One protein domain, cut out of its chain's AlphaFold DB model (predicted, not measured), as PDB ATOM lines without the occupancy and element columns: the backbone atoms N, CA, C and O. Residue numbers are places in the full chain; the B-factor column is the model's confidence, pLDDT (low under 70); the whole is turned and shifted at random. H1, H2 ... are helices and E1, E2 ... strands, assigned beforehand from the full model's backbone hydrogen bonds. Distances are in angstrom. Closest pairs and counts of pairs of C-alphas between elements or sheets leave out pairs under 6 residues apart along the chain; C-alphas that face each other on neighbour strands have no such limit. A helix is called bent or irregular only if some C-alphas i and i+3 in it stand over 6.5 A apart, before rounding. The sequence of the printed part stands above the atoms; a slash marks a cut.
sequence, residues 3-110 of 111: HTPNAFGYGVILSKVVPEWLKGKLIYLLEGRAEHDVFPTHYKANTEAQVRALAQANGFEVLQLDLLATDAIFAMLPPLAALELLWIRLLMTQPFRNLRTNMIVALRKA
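What this domain is: This is residues 3 to 110 of the 111 residues of an uncharacterized protein of Nitrospira sp (UniProt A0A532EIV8). A long ribbon of two strands, E2 and E3, with short E1 beside E3, has H3 over one face; at its other end two helical arms fork apart, H1 with H2 and H4 with H5. The printed part has 108 residues, with named elements in the order E1 H1 H2 H3 E2 H4 H5 E3. The antiparallel sheet runs E1 E3 E2; the class is mixed, in two layers, H3 on one face of the sheet. The whole is only just loose, close to compact, with a radius of gyration of the C-alphas of 15.8 A and spans of 47 by 34 by 20 A.

How they stand to each other: E1, residues 3 to 5, is antiparallel to E3, residues 102 to 109, with N 4 and O 103 within hydrogen-bond range at 3.0 A. H1, residues 10 to 17, is close to but not clearly touching H2, residues 20 to 31; their closest C-alphas, of Ser 15 and Lys 23, are 7.4 A apart. H3, residues 48 to 57, is on the sheet at a height of 8.7 A and runs along the strands, at 14 degrees to E2, residues 60 to 68, on the local plane; the closest C-alphas of H3 and E2, of Ala 55 and Glu 61, are 6.2 A apart. E2 is antiparallel to E3, with N 61 and O 108 within hydrogen-bond range at 2.8 A. H4, residues 78 to 91, and H5, residues 94 to 99, touch only at the corner, and only just, with 3 pairs of C-alphas within 8 A, made by residues 90 to 91 of H4 alone; the closest are Leu 91 and Arg 97, 5.8 A. H5 only grazes the sheet, with residues 97 to 99; H2 and H4 are apart. Every O i to N i+4 pair is within hydrogen-bond range in H1, H3 and H4, 6 of 8 in H2, and 0 of 2 in irregular H5, C-alphas 95 and 98 being 7.6 A apart, where 2 of 3 O i to N i+3 pairs are.

Where its parts are: E1 begins at C-alpha 3, (-29.863, -0.156, -47.179). From first to last C-alpha H2 measures 15.9 A, E2 22.1 A, H4 19.6 A and E3 22.8 A; E2 bends by 59 degrees at residue 63. E3 ends at C-alpha 109, (-21.139, 14.437, -43.705).

The domain as a whole: The two C-alphas farthest apart, of Pro 79 and Ala 110, are 48.9 A apart. The printed part has no cut; the link from H2 to H3, residues 32 to 47, is long. Residue 24 and residues 29 to 40 have pLDDT under 70.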
ATOM      1  N   HIS A   3     -29.322   1.109 -47.659       87.00
ATOM      2  CA  HIS A   3     -29.863  -0.156 -47.179       87.00
ATOM      3  C   HIS A   3     -28.859  -1.273 -47.469       87.00
ATOM      4  O   HIS A   3     -28.290  -1.332 -48.560       87.00
ATOM      5  N   THR A   4     -28.617  -2.132 -46.488       85.44
ATOM      6  CA  THR A   4     -27.660  -3.235 -46.588       85.44
ATOM      7  C   THR A   4     -28.170  -4.420 -45.770       85.44
ATOM      8  O   THR A   4     -28.736  -4.212 -44.693       85.44
ATOM      9  N   PRO A   5     -27.993  -5.663 -46.239       84.31
ATOM     10  CA  PRO A   5     -28.308  -6.823 -45.425       84.31
ATOM     11  C   PRO A   5     -27.368  -6.880 -44.218       84.31
ATOM     12  O   PRO A   5     -26.182  -6.552 -44.303       84.31
ATOM     13  N   ASN A   6     -27.895  -7.319 -43.082       86.25
ATOM     14  CA  ASN A   6     -27.118  -7.537 -41.872       86.25
ATOM     15  C   ASN A   6     -26.392  -8.888 -41.950       86.25
ATOM     16  O   ASN A   6     -27.000  -9.919 -42.237       86.25
ATOM     17  N   ALA A   7     -25.099  -8.906 -41.631       82.62
ATOM     18  CA  ALA A   7     -24.271 -10.110 -41.630       82.62
ATOM     19  C   ALA A   7     -24.773 -11.189 -40.660       82.62
ATOM     20  O   ALA A   7     -24.547 -12.376 -40.903       82.62
ATOM     21  N   PHE A   8     -25.432 -10.769 -39.576       81.75
ATOM     22  CA  PHE A   8     -26.033 -11.644 -38.566       81.75
ATOM     23  C   PHE A   8     -27.487 -12.017 -38.876       81.75
ATOM     24  O   PHE A   8     -28.109 -12.764 -38.123       81.75
ATOM     25  N   GLY A   9     -28.040 -11.507 -39.979       81.69
ATOM     26  CA  GLY A   9     -29.360 -11.889 -40.451       81.69
ATOM     27  C   GLY A   9     -29.399 -13.372 -40.803       81.69
ATOM     28  O   GLY A   9     -28.507 -13.875 -41.491       81.69
ATOM     29  N   TYR A  10     -30.456 -14.068 -40.381       79.75
ATOM     30  CA  TYR A  10     -30.607 -15.503 -40.644       79.75
ATOM     31  C   TYR A  10     -30.507 -15.838 -42.141       79.75
ATOM     32  O   TYR A  10     -29.900 -16.845 -42.476       79.75
ATOM     33  N   GLY A  11     -30.991 -14.974 -43.043       77.00
ATOM     34  CA  GLY A  11     -30.847 -15.164 -44.492       77.00
ATOM     35  C   GLY A  11     -29.389 -15.141 -44.974       77.00
ATOM     36  O   GLY A  11     -28.986 -15.983 -45.775       77.00
ATOM     37  N   VAL A  12     -28.557 -14.240 -44.436       78.19
ATOM     38  CA  VAL A  12     -27.122 -14.168 -44.772       78.19
ATOM     39  C   VAL A  12     -26.359 -15.348 -44.172       78.19
ATOM     40  O   VAL A  12     -25.492 -15.917 -44.833       78.19
ATOM     41  N   ILE A  13     -26.689 -15.749 -42.941       81.06
ATOM     42  CA  ILE A  13     -26.101 -16.932 -42.298       81.06
ATOM     43  C   ILE A  13     -26.478 -18.196 -43.076       81.06
ATOM     44  O   ILE A  13     -25.605 -18.987 -43.421       81.06
ATOM     45  N   LEU A  14     -27.758 -18.355 -43.412       75.88
ATOM     46  CA  LEU A  14     -28.260 -19.493 -44.169       75.88
ATOM     47  C   LEU A  14     -27.602 -19.550 -45.552       75.88
ATOM     48  O   LEU A  14     -27.127 -20.604 -45.946       75.88
ATOM     49  N   SER A  15     -27.439 -18.414 -46.235       75.31
ATOM     50  CA  SER A  15     -26.696 -18.336 -47.501       75.31
ATOM     51  C   SER A  15     -25.231 -18.788 -47.384       75.31
ATOM     52  O   SER A  15     -24.684 -19.358 -48.325       75.31
ATOM     53  N   LYS A  16     -24.572 -18.593 -46.235       76.50
ATOM     54  CA  LYS A  16     -23.200 -19.086 -46.014       76.50
ATOM     55  C   LYS A  16     -23.138 -20.591 -45.749       76.50
ATOM     56  O   LYS A  16     -22.138 -21.210 -46.090       76.50
ATOM     57  N   VAL A  17     -24.170 -21.152 -45.123       78.62
ATOM     58  CA  VAL A  17     -24.212 -22.569 -44.719       78.62
ATOM     59  C   VAL A  17     -24.782 -23.461 -45.823       78.62
ATOM     60  O   VAL A  17     -24.354 -24.603 -45.978       78.62
ATOM     61  N   VAL A  18     -25.748 -22.960 -46.592       77.56
ATOM     62  CA  VAL A  18     -26.401 -23.725 -47.654       77.56
ATOM     63  C   VAL A  18     -25.394 -23.999 -48.780       77.56
ATOM     64  O   VAL A  18     -24.766 -23.060 -49.268       77.56
ATOM     65  N   PRO A  19     -25.242 -25.255 -49.231       76.12
ATOM     66  CA  PRO A  19     -24.356 -25.601 -50.341       76.12
ATOM     67  C   PRO A  19     -24.793 -24.969 -51.669       76.12
ATOM     68  O   PRO A  19     -25.990 -24.868 -51.937       76.12
ATOM     69  N   GLU A  20     -23.846 -24.629 -52.549       73.19
ATOM     70  CA  GLU A  20     -24.125 -24.031 -53.871       73.19
ATOM     71  C   GLU A  20     -25.147 -24.814 -54.710       73.19
ATOM     72  O   GLU A  20     -26.062 -24.211 -55.263       73.19
ATOM     73  N   TRP A  21     -25.085 -26.151 -54.704       71.69
ATOM     74  CA  TRP A  21     -26.027 -27.009 -55.439       71.69
ATOM     75  C   TRP A  21     -27.481 -26.917 -54.942       71.69
ATOM     76  O   TRP A  21     -28.413 -27.275 -55.666       71.69
ATOM     77  N   LEU A  22     -27.687 -26.467 -53.700       73.12
ATOM     78  CA  LEU A  22     -29.005 -26.290 -53.096       73.12
ATOM     79  C   LEU A  22     -29.465 -24.825 -53.159       73.12
ATOM     80  O   LEU A  22     -30.668 -24.579 -53.246       73.12
ATOM     81  N   LYS A  23     -28.530 -23.858 -53.175       72.62
ATOM     82  CA  LYS A  23     -28.836 -22.421 -53.290       72.62
ATOM     83  C   LYS A  23     -29.666 -22.127 -54.525       72.62
ATOM     84  O   LYS A  23     -30.707 -21.500 -54.405       72.62
ATOM     85  N   GLY A  24     -29.243 -22.605 -55.689       69.06
ATOM     86  CA  GLY A  24     -29.927 -22.283 -56.934       69.06
ATOM     87  C   GLY A  24     -31.353 -22.822 -57.025       69.06
ATOM     88  O   GLY A  24     -32.272 -22.093 -57.397       69.06
ATOM     89  N   LYS A  25     -31.580 -24.054 -56.551       72.44
ATOM     90  CA  LYS A  25     -32.929 -24.632 -56.436       72.44
ATOM     91  C   LYS A  25     -33.809 -23.874 -55.443       72.44
ATOM     92  O   LYS A  25     -34.985 -23.668 -55.720       72.44
ATOM     93  N   LEU A  26     -33.255 -23.468 -54.299       71.31
ATOM     94  CA  LEU A  26     -33.986 -22.694 -53.295       71.31
ATOM     95  C   LEU A  26     -34.305 -21.283 -53.793       71.31
ATOM     96  O   LEU A  26     -35.426 -20.837 -53.615       71.31
ATOM     97  N   ILE A  27     -33.371 -20.604 -54.457       71.12
ATOM     98  CA  ILE A  27     -33.586 -19.259 -55.013       71.12
ATOM     99  C   ILE A  27     -34.644 -19.299 -56.117       71.12
ATOM    100  O   ILE A  27     -35.553 -18.471 -56.127       71.12
ATOM    101  N   TYR A  28     -34.595 -20.306 -56.993       70.81
ATOM    102  CA  TYR A  28     -35.629 -20.502 -58.004       70.81
ATOM    103  C   TYR A  28     -37.002 -20.772 -57.379       70.81
ATOM    104  O   TYR A  28     -38.000 -20.210 -57.818       70.81
ATOM    105  N   LEU A  29     -37.063 -21.594 -56.330       67.81
ATOM    106  CA  LEU A  29     -38.321 -21.938 -55.668       67.81
ATOM    107  C   LEU A  29     -38.897 -20.784 -54.824       67.81
ATOM    108  O   LEU A  29     -40.112 -20.632 -54.771       67.81
ATOM    109  N   LEU A  30     -38.045 -20.003 -54.151       67.44
ATOM    110  CA  LEU A  30     -38.449 -18.988 -53.167       67.44
ATOM    111  C   LEU A  30     -38.584 -17.591 -53.778       67.44
ATOM    112  O   LEU A  30     -39.521 -16.868 -53.453       67.44
ATOM    113  N   GLU A  31     -37.669 -17.207 -54.667       66.81
ATOM    114  CA  GLU A  31     -37.664 -15.888 -55.310       66.81
ATOM    115  C   GLU A  31     -38.125 -15.939 -56.774       66.81
ATOM    116  O   GLU A  31     -38.296 -14.889 -57.394       66.81
ATOM    117  N   GLY A  32     -38.303 -17.131 -57.360       64.38
ATOM    118  CA  GLY A  32     -38.616 -17.276 -58.788       64.38
ATOM    119  C   GLY A  32     -37.469 -16.843 -59.708       64.38
ATOM    120  O   GLY A  32     -37.660 -16.726 -60.919       64.38
ATOM    121  N   ARG A  33     -36.285 -16.564 -59.146       62.06
ATOM    122  CA  ARG A  33     -35.124 -16.059 -59.882       62.06
ATOM    123  C   ARG A  33     -34.296 -17.213 -60.411       62.06
ATOM    124  O   ARG A  33     -34.011 -18.173 -59.696       62.06
ATOM    125  N   ALA A  34     -33.910 -17.120 -61.677       62.16
ATOM    126  CA  ALA A  34     -33.039 -18.107 -62.278       62.16
ATOM    127  C   ALA A  34     -31.634 -18.010 -61.663       62.16
ATOM    128  O   ALA A  34     -31.120 -16.924 -61.404       62.16
ATOM    129  N   GLU A  35     -31.006 -19.164 -61.444       62.31
ATOM    130  CA  GLU A  35     -29.696 -19.301 -60.793       62.31
ATOM    131  C   GLU A  35     -28.593 -18.453 -61.463       62.31
ATOM    132  O   GLU A  35     -27.656 -18.019 -60.800       62.31
ATOM    133  N   HIS A  36     -28.739 -18.147 -62.759       58.91
ATOM    134  CA  HIS A  36     -27.784 -17.348 -63.533       58.91
ATOM    135  C   HIS A  36     -27.763 -15.849 -63.191       58.91
ATOM    136  O   HIS A  36     -26.794 -15.179 -63.538       58.91
ATOM    137  N   ASP A  37     -28.779 -15.327 -62.498       60.28
ATOM    138  CA  ASP A  37     -28.825 -13.927 -62.046       60.28
ATOM    139  C   ASP A  37     -28.265 -13.743 -60.623       60.28
ATOM    140  O   ASP A  37     -28.301 -12.648 -60.052       60.28
ATOM    141  N   VAL A  38     -27.752 -14.818 -60.016       62.75
ATOM    142  CA  VAL A  38     -27.256 -14.815 -58.639       62.75
ATOM    143  C   VAL A  38     -25.740 -14.654 -58.639       62.75
ATOM    144  O   VAL A  38     -24.985 -15.613 -58.782       62.75
ATOM    145  N   PHE A  39     -25.281 -13.422 -58.423       67.81
ATOM    146  CA  PHE A  39     -23.855 -13.114 -58.332       67.81
ATOM    147  C   PHE A  39     -23.368 -13.069 -56.874       67.81
ATOM    148  O   PHE A  39     -24.056 -12.517 -56.002       67.81
ATOM    149  N   PRO A  40     -22.159 -13.589 -56.579       69.06
ATOM    150  CA  PRO A  40     -21.575 -13.492 -55.248       69.06
ATOM    151  C   PRO A  40     -21.355 -12.020 -54.886       69.06
ATOM    152  O   PRO A  40     -20.577 -11.309 -55.520       69.06
ATOM    153  N   THR A  41     -22.050 -11.555 -53.849       72.62
ATOM    154  CA  THR A  41     -21.990 -10.157 -53.413       72.62
ATOM    155  C   THR A  41     -21.257 -10.046 -52.081       72.62
ATOM    156  O   THR A  41     -21.697 -10.571 -51.057       72.62
ATOM    157  N   HIS A  42     -20.133  -9.327 -52.079       76.50
ATOM    158  CA  HIS A  42     -19.324  -9.095 -50.883       76.50
ATOM    159  C   HIS A  42     -19.649  -7.734 -50.260       76.50
ATOM    160  O   HIS A  42     -19.094  -6.701 -50.640       76.50
ATOM    161  N   TYR A  43     -20.535  -7.732 -49.266       78.75
ATOM    162  CA  TYR A  43     -20.854  -6.527 -48.503       78.75
ATOM    163  C   TYR A  43     -19.720  -6.180 -47.527       78.75
ATOM    164  O   TYR A  43     -19.390  -6.968 -46.645       78.75
ATOM    165  N   LYS A  44     -19.144  -4.977 -47.664       79.25
ATOM    166  CA  LYS A  44     -18.102  -4.445 -46.757       79.25
ATOM    167  C   LYS A  44     -18.663  -3.705 -45.535       79.25
ATOM    168  O   LYS A  44     -17.929  -3.432 -44.591       79.25
ATOM    169  N   ALA A  45     -19.950  -3.368 -45.573       83.62
ATOM    170  CA  ALA A  45     -20.654  -2.595 -44.555       83.62
ATOM    171  C   ALA A  45     -21.960  -3.306 -44.172       83.62
ATOM    172  O   ALA A  45     -23.049  -2.787 -44.394       83.62
ATOM    173  N   ASN A  46     -21.859  -4.538 -43.674       84.81
ATOM    174  CA  ASN A  46     -23.008  -5.365 -43.280       84.81
ATOM    175  C   ASN A  46     -23.086  -5.610 -41.766       84.81
ATOM    176  O   ASN A  46     -23.930  -6.374 -41.315       84.81
ATOM    177  N   THR A  47     -22.237  -4.960 -40.969       85.06
ATOM    178  CA  THR A  47     -22.329  -4.960 -39.501       85.06
ATOM    179  C   THR A  47     -22.343  -3.533 -38.969       85.06
ATOM    180  O   THR A  47     -21.742  -2.634 -39.562       85.06
ATOM    181  N   GLU A  48     -22.983  -3.323 -37.818       85.88
ATOM    182  CA  GLU A  48     -23.019  -2.009 -37.162       85.88
ATOM    183  C   GLU A  48     -21.618  -1.463 -36.879       85.88
ATOM    184  O   GLU A  48     -21.341  -0.288 -37.118       85.88
ATOM    185  N   ALA A  49     -20.714  -2.330 -36.413       86.56
ATOM    186  CA  ALA A  49     -19.333  -1.969 -36.117       86.56
ATOM    187  C   ALA A  49     -18.588  -1.497 -37.374       86.56
ATOM    188  O   ALA A  49     -17.929  -0.460 -37.338       86.56
ATOM    189  N   GLN A  50     -18.735  -2.202 -38.503       87.62
ATOM    190  CA  GLN A  50     -18.121  -1.794 -39.770       87.62
ATOM    191  C   GLN A  50     -18.705  -0.490 -40.299       87.62
ATOM    192  O   GLN A  50     -17.952   0.361 -40.761       87.62
ATOM    193  N   VAL A  51     -20.026  -0.305 -40.217       87.88
ATOM    194  CA  VAL A  51     -20.670   0.950 -40.629       87.88
ATOM    195  C   VAL A  51     -20.142   2.123 -39.811       87.88
ATOM    196  O   VAL A  51     -19.772   3.141 -40.389       87.88
ATOM    197  N   ARG A  52     -20.056   1.980 -38.483       88.19
ATOM    198  CA  ARG A  52     -19.523   3.026 -37.599       88.19
ATOM    199  C   ARG A  52     -18.049   3.314 -37.881       88.19
ATOM    200  O   ARG A  52     -17.677   4.480 -37.968       88.19
ATOM    201  N   ALA A  53     -17.236   2.277 -38.079       89.75
ATOM    202  CA  ALA A  53     -15.822   2.424 -38.413       89.75
ATOM    203  C   ALA A  53     -15.619   3.125 -39.767       89.75
ATOM    204  O   ALA A  53     -14.819   4.052 -39.866       89.75
ATOM    205  N   LEU A  54     -16.377   2.735 -40.798       88.94
ATOM    206  CA  LEU A  54     -16.327   3.360 -42.123       88.94
ATOM    207  C   LEU A  54     -16.819   4.807 -42.095       88.94
ATOM    208  O   LEU A  54     -16.220   5.656 -42.751       88.94
ATOM    209  N   ALA A  55     -17.879   5.091 -41.334       88.38
ATOM    210  CA  ALA A  55     -18.377   6.447 -41.161       88.38
ATOM    211  C   ALA A  55     -17.298   7.338 -40.531       88.38
ATOM    212  O   ALA A  55     -16.941   8.354 -41.122       88.38
ATOM    213  N   GLN A  56     -16.690   6.911 -39.418       89.19
ATOM    214  CA  GLN A  56     -15.614   7.677 -38.783       89.19
ATOM    215  C   GLN A  56     -14.391   7.853 -39.688       89.19
ATOM    216  O   GLN A  56     -13.885   8.966 -39.808       89.19
ATOM    217  N   ALA A  57     -13.951   6.794 -40.373       90.31
ATOM    218  CA  ALA A  57     -12.788   6.851 -41.260       90.31
ATOM    219  C   ALA A  57     -12.956   7.832 -42.435       90.31
ATOM    220  O   ALA A  57     -11.965   8.300 -42.986       90.31
ATOM    221  N   ASN A  58     -14.196   8.145 -42.821       89.94
ATOM    222  CA  ASN A  58     -14.509   9.030 -43.943       89.94
ATOM    223  C   ASN A  58     -15.125  10.374 -43.505       89.94
ATOM    224  O   ASN A  58     -15.624  11.113 -44.351       89.94
ATOM    225  N   GLY A  59     -15.116  10.698 -42.206       89.75
ATOM    226  CA  GLY A  59     -15.660  11.963 -41.701       89.75
ATOM    227  C   GLY A  59     -17.188  12.061 -41.784       89.75
ATOM    228  O   GLY A  59     -17.737  13.136 -42.018       89.75
ATOM    229  N   PHE A  60     -17.895  10.943 -41.624       89.62
ATOM    230  CA  PHE A  60     -19.351  10.901 -41.532       89.62
ATOM    231  C   PHE A  60     -19.812  10.615 -40.101       89.62
ATOM    232  O   PHE A  60     -19.220   9.825 -39.367       89.62
ATOM    233  N   GLU A  61     -20.940  11.209 -39.739       90.69
ATOM    234  CA  GLU A  61     -21.672  10.964 -38.504       90.69
ATOM    235  C   GLU A  61     -22.859  10.031 -38.780       90.69
ATOM    236  O   GLU A  61     -23.624  10.236 -39.729       90.69
ATOM    237  N   VAL A  62     -23.023   8.996 -37.951       89.94
ATOM    238  CA  VAL A  62     -24.163   8.073 -38.036       89.94
ATOM    239  C   VAL A  62     -25.353   8.704 -37.322       89.94
ATOM    240  O   VAL A  62     -25.412   8.685 -36.096       89.94
ATOM    241  N   LEU A  63     -26.306   9.246 -38.083       90.06
ATOM    242  CA  LEU A  63     -27.530   9.831 -37.527       90.06
ATOM    243  C   LEU A  63     -28.516   8.757 -37.072       90.06
ATOM    244  O   LEU A  63     -29.178   8.904 -36.052       90.06
ATOM    245  N   GLN A  64     -28.629   7.685 -37.855       89.44
ATOM    246  CA  GLN A  64     -29.609   6.636 -37.622       89.44
ATOM    247  C   GLN A  64     -29.071   5.302 -38.123       89.44
ATOM    248  O   GLN A  64     -28.498   5.222 -39.213       89.44
ATOM    249  N   LEU A  65     -29.259   4.267 -37.312       89.38
ATOM    250  CA  LEU A  65     -28.965   2.887 -37.657       89.38
ATOM    251  C   LEU A  65     -30.118   2.036 -37.136       89.38
ATOM    252  O   LEU A  65     -30.230   1.796 -35.934       89.38
ATOM    253  N   ASP A  66     -30.956   1.576 -38.058       87.94
ATOM    254  CA  ASP A  66     -32.086   0.716 -37.750       87.94
ATOM    255  C   ASP A  66     -31.896  -0.669 -38.339       87.94
ATOM    256  O   ASP A  66     -31.647  -0.840 -39.531       87.94
ATOM    257  N   LEU A  67     -32.060  -1.664 -37.477       87.00
ATOM    258  CA  LEU A  67     -32.092  -3.066 -37.847       87.00
ATOM    259  C   LEU A  67     -33.551  -3.483 -38.026       87.00
ATOM    260  O   LEU A  67     -34.361  -3.340 -37.103       87.00
ATOM    261  N   LEU A  68     -33.884  -4.007 -39.201       86.19
ATOM    262  CA  LEU A  68     -35.237  -4.366 -39.613       86.19
ATOM    263  C   LEU A  68     -35.305  -5.845 -39.981       86.19
ATOM    264  O   LEU A  68     -34.399  -6.383 -40.620       86.19
ATOM    265  N   ALA A  69     -36.374  -6.514 -39.555       84.38
ATOM    266  CA  ALA A  69     -36.672  -7.843 -40.066       84.38
ATOM    267  C   ALA A  69     -37.338  -7.715 -41.442       84.38
ATOM    268  O   ALA A  69     -38.051  -6.749 -41.702       84.38
ATOM    269  N   THR A  70     -37.077  -8.688 -42.304       79.19
ATOM    270  CA  THR A  70     -37.693  -8.818 -43.628       79.19
ATOM    271  C   THR A  70     -38.947  -9.682 -43.556       79.19
ATOM    272  O   THR A  70     -39.161 -10.378 -42.559       79.19
ATOM    273  N   ASP A  71     -39.735  -9.652 -44.625       76.25
ATOM    274  CA  ASP A  71     -40.840 -10.577 -44.856       76.25
ATOM    275  C   ASP A  71     -40.397 -12.046 -44.840       76.25
ATOM    276  O   ASP A  71     -39.227 -12.372 -45.045       76.25
ATOM    277  N   ALA A  72     -41.361 -12.931 -44.590       76.00
ATOM    278  CA  ALA A  72     -41.139 -14.369 -44.566       76.00
ATOM    279  C   ALA A  72     -40.793 -14.891 -45.973       76.00
ATOM    280  O   ALA A  72     -41.613 -14.817 -46.890       76.00
ATOM    281  N   ILE A  73     -39.588 -15.440 -46.135       73.94
ATOM    282  CA  ILE A  73     -39.072 -16.003 -47.389       73.94
ATOM    283  C   ILE A  73     -39.883 -17.245 -47.792       73.94
ATOM    284  O   ILE A  73     -40.124 -17.491 -48.972       73.94
ATOM    285  N   PHE A  74     -40.362 -18.015 -46.817       74.12
ATOM    286  CA  PHE A  74     -41.131 -19.239 -47.024       74.12
ATOM    287  C   PHE A  74     -42.645 -19.013 -47.010       74.12
ATOM    288  O   PHE A  74     -43.398 -19.956 -46.768       74.12
ATOM    289  N   ALA A  75     -43.121 -17.798 -47.307       76.75
ATOM    290  CA  ALA A  75     -44.552 -17.481 -47.353       76.75
ATOM    291  C   ALA A  75     -45.364 -18.418 -48.276       76.75
ATOM    292  O   ALA A  75     -46.541 -18.665 -48.014       76.75
ATOM    293  N   MET A  76     -44.740 -18.988 -49.316       77.19
ATOM    294  CA  MET A  76     -45.372 -19.967 -50.215       77.19
ATOM    295  C   MET A  76     -45.659 -21.331 -49.560       77.19
ATOM    296  O   MET A  76     -46.478 -22.092 -50.070       77.19
ATOM    297  N   LEU A  77     -44.999 -21.659 -48.445       79.38
ATOM    298  CA  LEU A  77     -45.148 -22.923 -47.724       79.38
ATOM    299  C   LEU A  77     -45.781 -22.655 -46.348       79.38
ATOM    300  O   LEU A  77     -45.054 -22.354 -45.403       79.38
ATOM    301  N   PRO A  78     -47.108 -22.828 -46.180       80.75
ATOM    302  CA  PRO A  78     -47.829 -22.447 -44.961       80.75
ATOM    303  C   PRO A  78     -47.226 -22.943 -43.632       80.75
ATOM    304  O   PRO A  78     -47.142 -22.143 -42.696       80.75
ATOM    305  N   PRO A  79     -46.769 -24.209 -43.494       84.62
ATOM    306  CA  PRO A  79     -46.186 -24.662 -42.231       84.62
ATOM    307  C   PRO A  79     -44.816 -24.027 -41.948       84.62
ATOM    308  O   PRO A  79     -44.520 -23.718 -40.795       84.62
ATOM    309  N   LEU A  80     -43.994 -23.788 -42.978       82.12
ATOM    310  CA  LEU A  80     -42.717 -23.088 -42.813       82.12
ATOM    311  C   LEU A  80     -42.931 -21.595 -42.553       82.12
ATOM    312  O   LEU A  80     -42.261 -21.036 -41.689       82.12
ATOM    313  N   ALA A  81     -43.890 -20.972 -43.240       84.50
ATOM    314  CA  ALA A  81     -44.255 -19.577 -43.038       84.50
ATOM    315  C   ALA A  81     -44.641 -19.308 -41.578       84.50
ATOM    316  O   ALA A  81     -44.206 -18.319 -41.001       84.50
ATOM    317  N   ALA A  82     -45.403 -20.205 -40.941       86.56
ATOM    318  CA  ALA A  82     -45.754 -20.066 -39.528       86.56
ATOM    319  C   ALA A  82     -44.517 -20.086 -38.609       86.56
ATOM    320  O   ALA A  82     -44.406 -19.252 -37.710       86.56
ATOM    321  N   LEU A  83     -43.569 -21.000 -38.851       85.88
ATOM    322  CA  LEU A  83     -42.312 -21.068 -38.097       85.88
ATOM    323  C   LEU A  83     -41.454 -19.817 -38.310       85.88
ATOM    324  O   LEU A  83     -40.917 -19.260 -37.353       85.88
ATOM    325  N   GLU A  84     -41.359 -19.345 -39.549       84.06
ATOM    326  CA  GLU A  84     -40.604 -18.144 -39.893       84.06
ATOM    327  C   GLU A  84     -41.242 -16.882 -39.304       84.06
ATOM    328  O   GLU A  84     -40.540 -16.032 -38.769       84.06
ATOM    329  N   LEU A  85     -42.571 -16.776 -39.299       86.12
ATOM    330  CA  LEU A  85     -43.284 -15.672 -38.658       86.12
ATOM    331  C   LEU A  85     -43.103 -15.677 -37.137       86.12
ATOM    332  O   LEU A  85     -42.937 -14.611 -36.542       86.12
ATOM    333  N   LEU A  86     -43.089 -16.851 -36.495       86.69
ATOM    334  CA  LEU A  86     -42.737 -16.970 -35.076       86.69
ATOM    335  C   LEU A  86     -41.296 -16.513 -34.824       86.69
ATOM    336  O   LEU A  86     -41.044 -15.786 -33.862       86.69
ATOM    337  N   TRP A  87     -40.370 -16.875 -35.713       84.44
ATOM    338  CA  TRP A  87     -38.985 -16.419 -35.655       84.44
ATOM    339  C   TRP A  87     -38.874 -14.899 -35.827       84.44
ATOM    340  O   TRP A  87     -38.263 -14.231 -34.997       84.44
ATOM    341  N   ILE A  88     -39.531 -14.316 -36.833       85.31
ATOM    342  CA  ILE A  88     -39.589 -12.862 -37.051       85.31
ATOM    343  C   ILE A  88     -40.177 -12.165 -35.823       85.31
ATOM    344  O   ILE A  88     -39.636 -11.162 -35.359       85.31
ATOM    345  N   ARG A  89     -41.246 -12.714 -35.238       85.38
ATOM    346  CA  ARG A  89     -41.851 -12.178 -34.015       85.38
ATOM    347  C   ARG A  89     -40.879 -12.213 -32.833       85.38
ATOM    348  O   ARG A  89     -40.853 -11.262 -32.055       85.38
ATOM    349  N   LEU A  90     -40.048 -13.249 -32.723       84.62
ATOM    350  CA  LEU A  90     -38.972 -13.313 -31.734       84.62
ATOM    351  C   LEU A  90     -37.893 -12.250 -32.008       84.62
ATOM    352  O   LEU A  90     -37.490 -11.543 -31.086       84.62
ATOM    353  N   LEU A  91     -37.489 -12.052 -33.267       82.88
ATOM    354  CA  LEU A  91     -36.538 -11.009 -33.693       82.88
ATOM    355  C   LEU A  91     -37.048  -9.573 -33.465       82.88
ATOM    356  O   LEU A  91     -36.259  -8.624 -33.375       82.88
ATOM    357  N   MET A  92     -38.368  -9.387 -33.374       82.25
ATOM    358  CA  MET A  92     -38.963  -8.097 -33.019       82.25
ATOM    359  C   MET A  92     -38.732  -7.728 -31.552       82.25
ATOM    360  O   MET A  92     -38.776  -6.543 -31.217       82.25
ATOM    361  N   THR A  93     -38.407  -8.691 -30.686       83.00
ATOM    362  CA  THR A  93     -38.005  -8.396 -29.307       83.00
ATOM    363  C   THR A  93     -36.618  -7.736 -29.263       83.00
ATOM    364  O   THR A  93     -35.751  -7.996 -30.098       83.00
ATOM    365  N   GLN A  94     -36.393  -6.853 -28.284       76.75
ATOM    366  CA  GLN A  94     -35.136  -6.102 -28.149       76.75
ATOM    367  C   GLN A  94     -33.851  -6.952 -28.075       76.75
ATOM    368  O   GLN A  94     -32.887  -6.567 -28.739       76.75
ATOM    369  N   PRO A  95     -33.782  -8.092 -27.350       78.06
ATOM    370  CA  PRO A  95     -32.527  -8.844 -27.237       78.06
ATOM    371  C   PRO A  95     -32.055  -9.450 -28.565       78.06
ATOM    372  O   PRO A  95     -30.861  -9.667 -28.747       78.06
ATOM    373  N   PHE A  96     -32.965  -9.681 -29.516       75.88
ATOM    374  CA  PHE A  96     -32.648 -10.283 -30.813       75.88
ATOM    375  C   PHE A  96     -32.621  -9.270 -31.963       75.88
ATOM    376  O   PHE A  96     -32.563  -9.658 -33.132       75.88
ATOM    377  N   ARG A  97     -32.599  -7.965 -31.656       79.75
ATOM    378  CA  ARG A  97     -32.513  -6.897 -32.663       79.75
ATOM    379  C   ARG A  97     -31.305  -7.078 -33.592       79.75
ATOM    380  O   ARG A  97     -31.434  -6.854 -34.792       79.75
ATOM    381  N   ASN A  98     -30.181  -7.568 -33.069       80.62
ATOM    382  CA  ASN A  98     -28.946  -7.791 -33.832       80.62
ATOM    383  C   ASN A  98     -29.054  -8.911 -34.877       80.62
ATOM    384  O   ASN A  98     -28.223  -8.963 -35.775       80.62
ATOM    385  N   LEU A  99     -30.050  -9.797 -34.780       80.94
ATOM    386  CA  LEU A  99     -30.277 -10.912 -35.711       80.94
ATOM    387  C   LEU A  99     -31.289 -10.570 -36.817       80.94
ATOM    388  O   LEU A  99     -31.615 -11.406 -37.664       80.94
ATOM    389  N   ARG A 100     -31.815  -9.343 -36.812       85.12
ATOM    390  CA  ARG A 100     -32.694  -8.844 -37.870       85.12
ATOM    391  C   ARG A 100     -31.944  -8.804 -39.200       85.12
ATOM    392  O   ARG A 100     -30.732  -8.614 -39.232       85.12
ATOM    393  N   THR A 101     -32.653  -9.021 -40.298       83.44
ATOM    394  CA  THR A 101     -32.049  -9.336 -41.600       83.44
ATOM    395  C   THR A 101     -31.478  -8.146 -42.347       83.44
ATOM    396  O   THR A 101     -30.543  -8.326 -43.122       83.44
ATOM    397  N   ASN A 102     -31.995  -6.948 -42.109       85.12
ATOM    398  CA  ASN A 102     -31.656  -5.756 -42.868       85.12
ATOM    399  C   ASN A 102     -31.226  -4.614 -41.959       85.12
ATOM    400  O   ASN A 102     -31.626  -4.535 -40.799       85.12
ATOM    401  N   MET A 103     -30.426  -3.712 -42.512       88.31
ATOM    402  CA  MET A 103     -29.957  -2.511 -41.848       88.31
ATOM    403  C   MET A 103     -30.196  -1.301 -42.750       88.31
ATOM    404  O   MET A 103     -29.782  -1.275 -43.912       88.31
ATOM    405  N   ILE A 104     -30.852  -0.288 -42.196       90.06
ATOM    406  CA  ILE A 104     -31.018   1.024 -42.810       90.06
ATOM    407  C   ILE A 104     -30.141   2.008 -42.051       90.06
ATOM    408  O   ILE A 104     -30.233   2.130 -40.831       90.06
ATOM    409  N   VAL A 105     -29.285   2.713 -42.788       90.06
ATOM    410  CA  VAL A 105     -28.318   3.647 -42.211       90.06
ATOM    411  C   VAL A 105     -28.473   5.026 -42.839       90.06
ATOM    412  O   VAL A 105     -28.422   5.192 -44.064       90.06
ATOM    413  N   ALA A 106     -28.601   6.043 -41.991       90.94
ATOM    414  CA  ALA A 106     -28.499   7.443 -42.375       90.94
ATOM    415  C   ALA A 106     -27.169   8.018 -41.872       90.94
ATOM    416  O   ALA A 106     -26.898   8.040 -40.671       90.94
ATOM    417  N   LEU A 107     -26.344   8.483 -42.810       89.94
ATOM    418  CA  LEU A 107     -25.080   9.161 -42.537       89.94
ATOM    419  C   LEU A 107     -25.198  10.637 -42.914       89.94
ATOM    420  O   LEU A 107     -25.789  10.961 -43.948       89.94
ATOM    421  N   ARG A 108     -24.587  11.506 -42.111       91.06
ATOM    422  CA  ARG A 108     -24.392  12.928 -42.402       91.06
ATOM    423  C   ARG A 108     -22.907  13.203 -42.556       91.06
ATOM    424  O   ARG A 108     -22.111  12.709 -41.768       91.06
ATOM    425  N   LYS A 109     -22.524  13.979 -43.566       87.31
ATOM    426  CA  LYS A 109     -21.139  14.437 -43.705       87.31
ATOM    427  C   LYS A 109     -20.832  15.407 -42.558       87.31
ATOM    428  O   LYS A 109     -21.585  16.365 -42.384       87.31
ATOM    429  N   ALA A 110     -19.792  15.137 -41.770       77.06
ATOM    430  CA  ALA A 110     -19.294  16.108 -40.802       77.06
ATOM    431  C   ALA A 110     -18.711  17.296 -41.587       77.06
ATOM    432  O   ALA A 110     -18.074  17.087 -42.621       77.06
TER     433      ALA A 110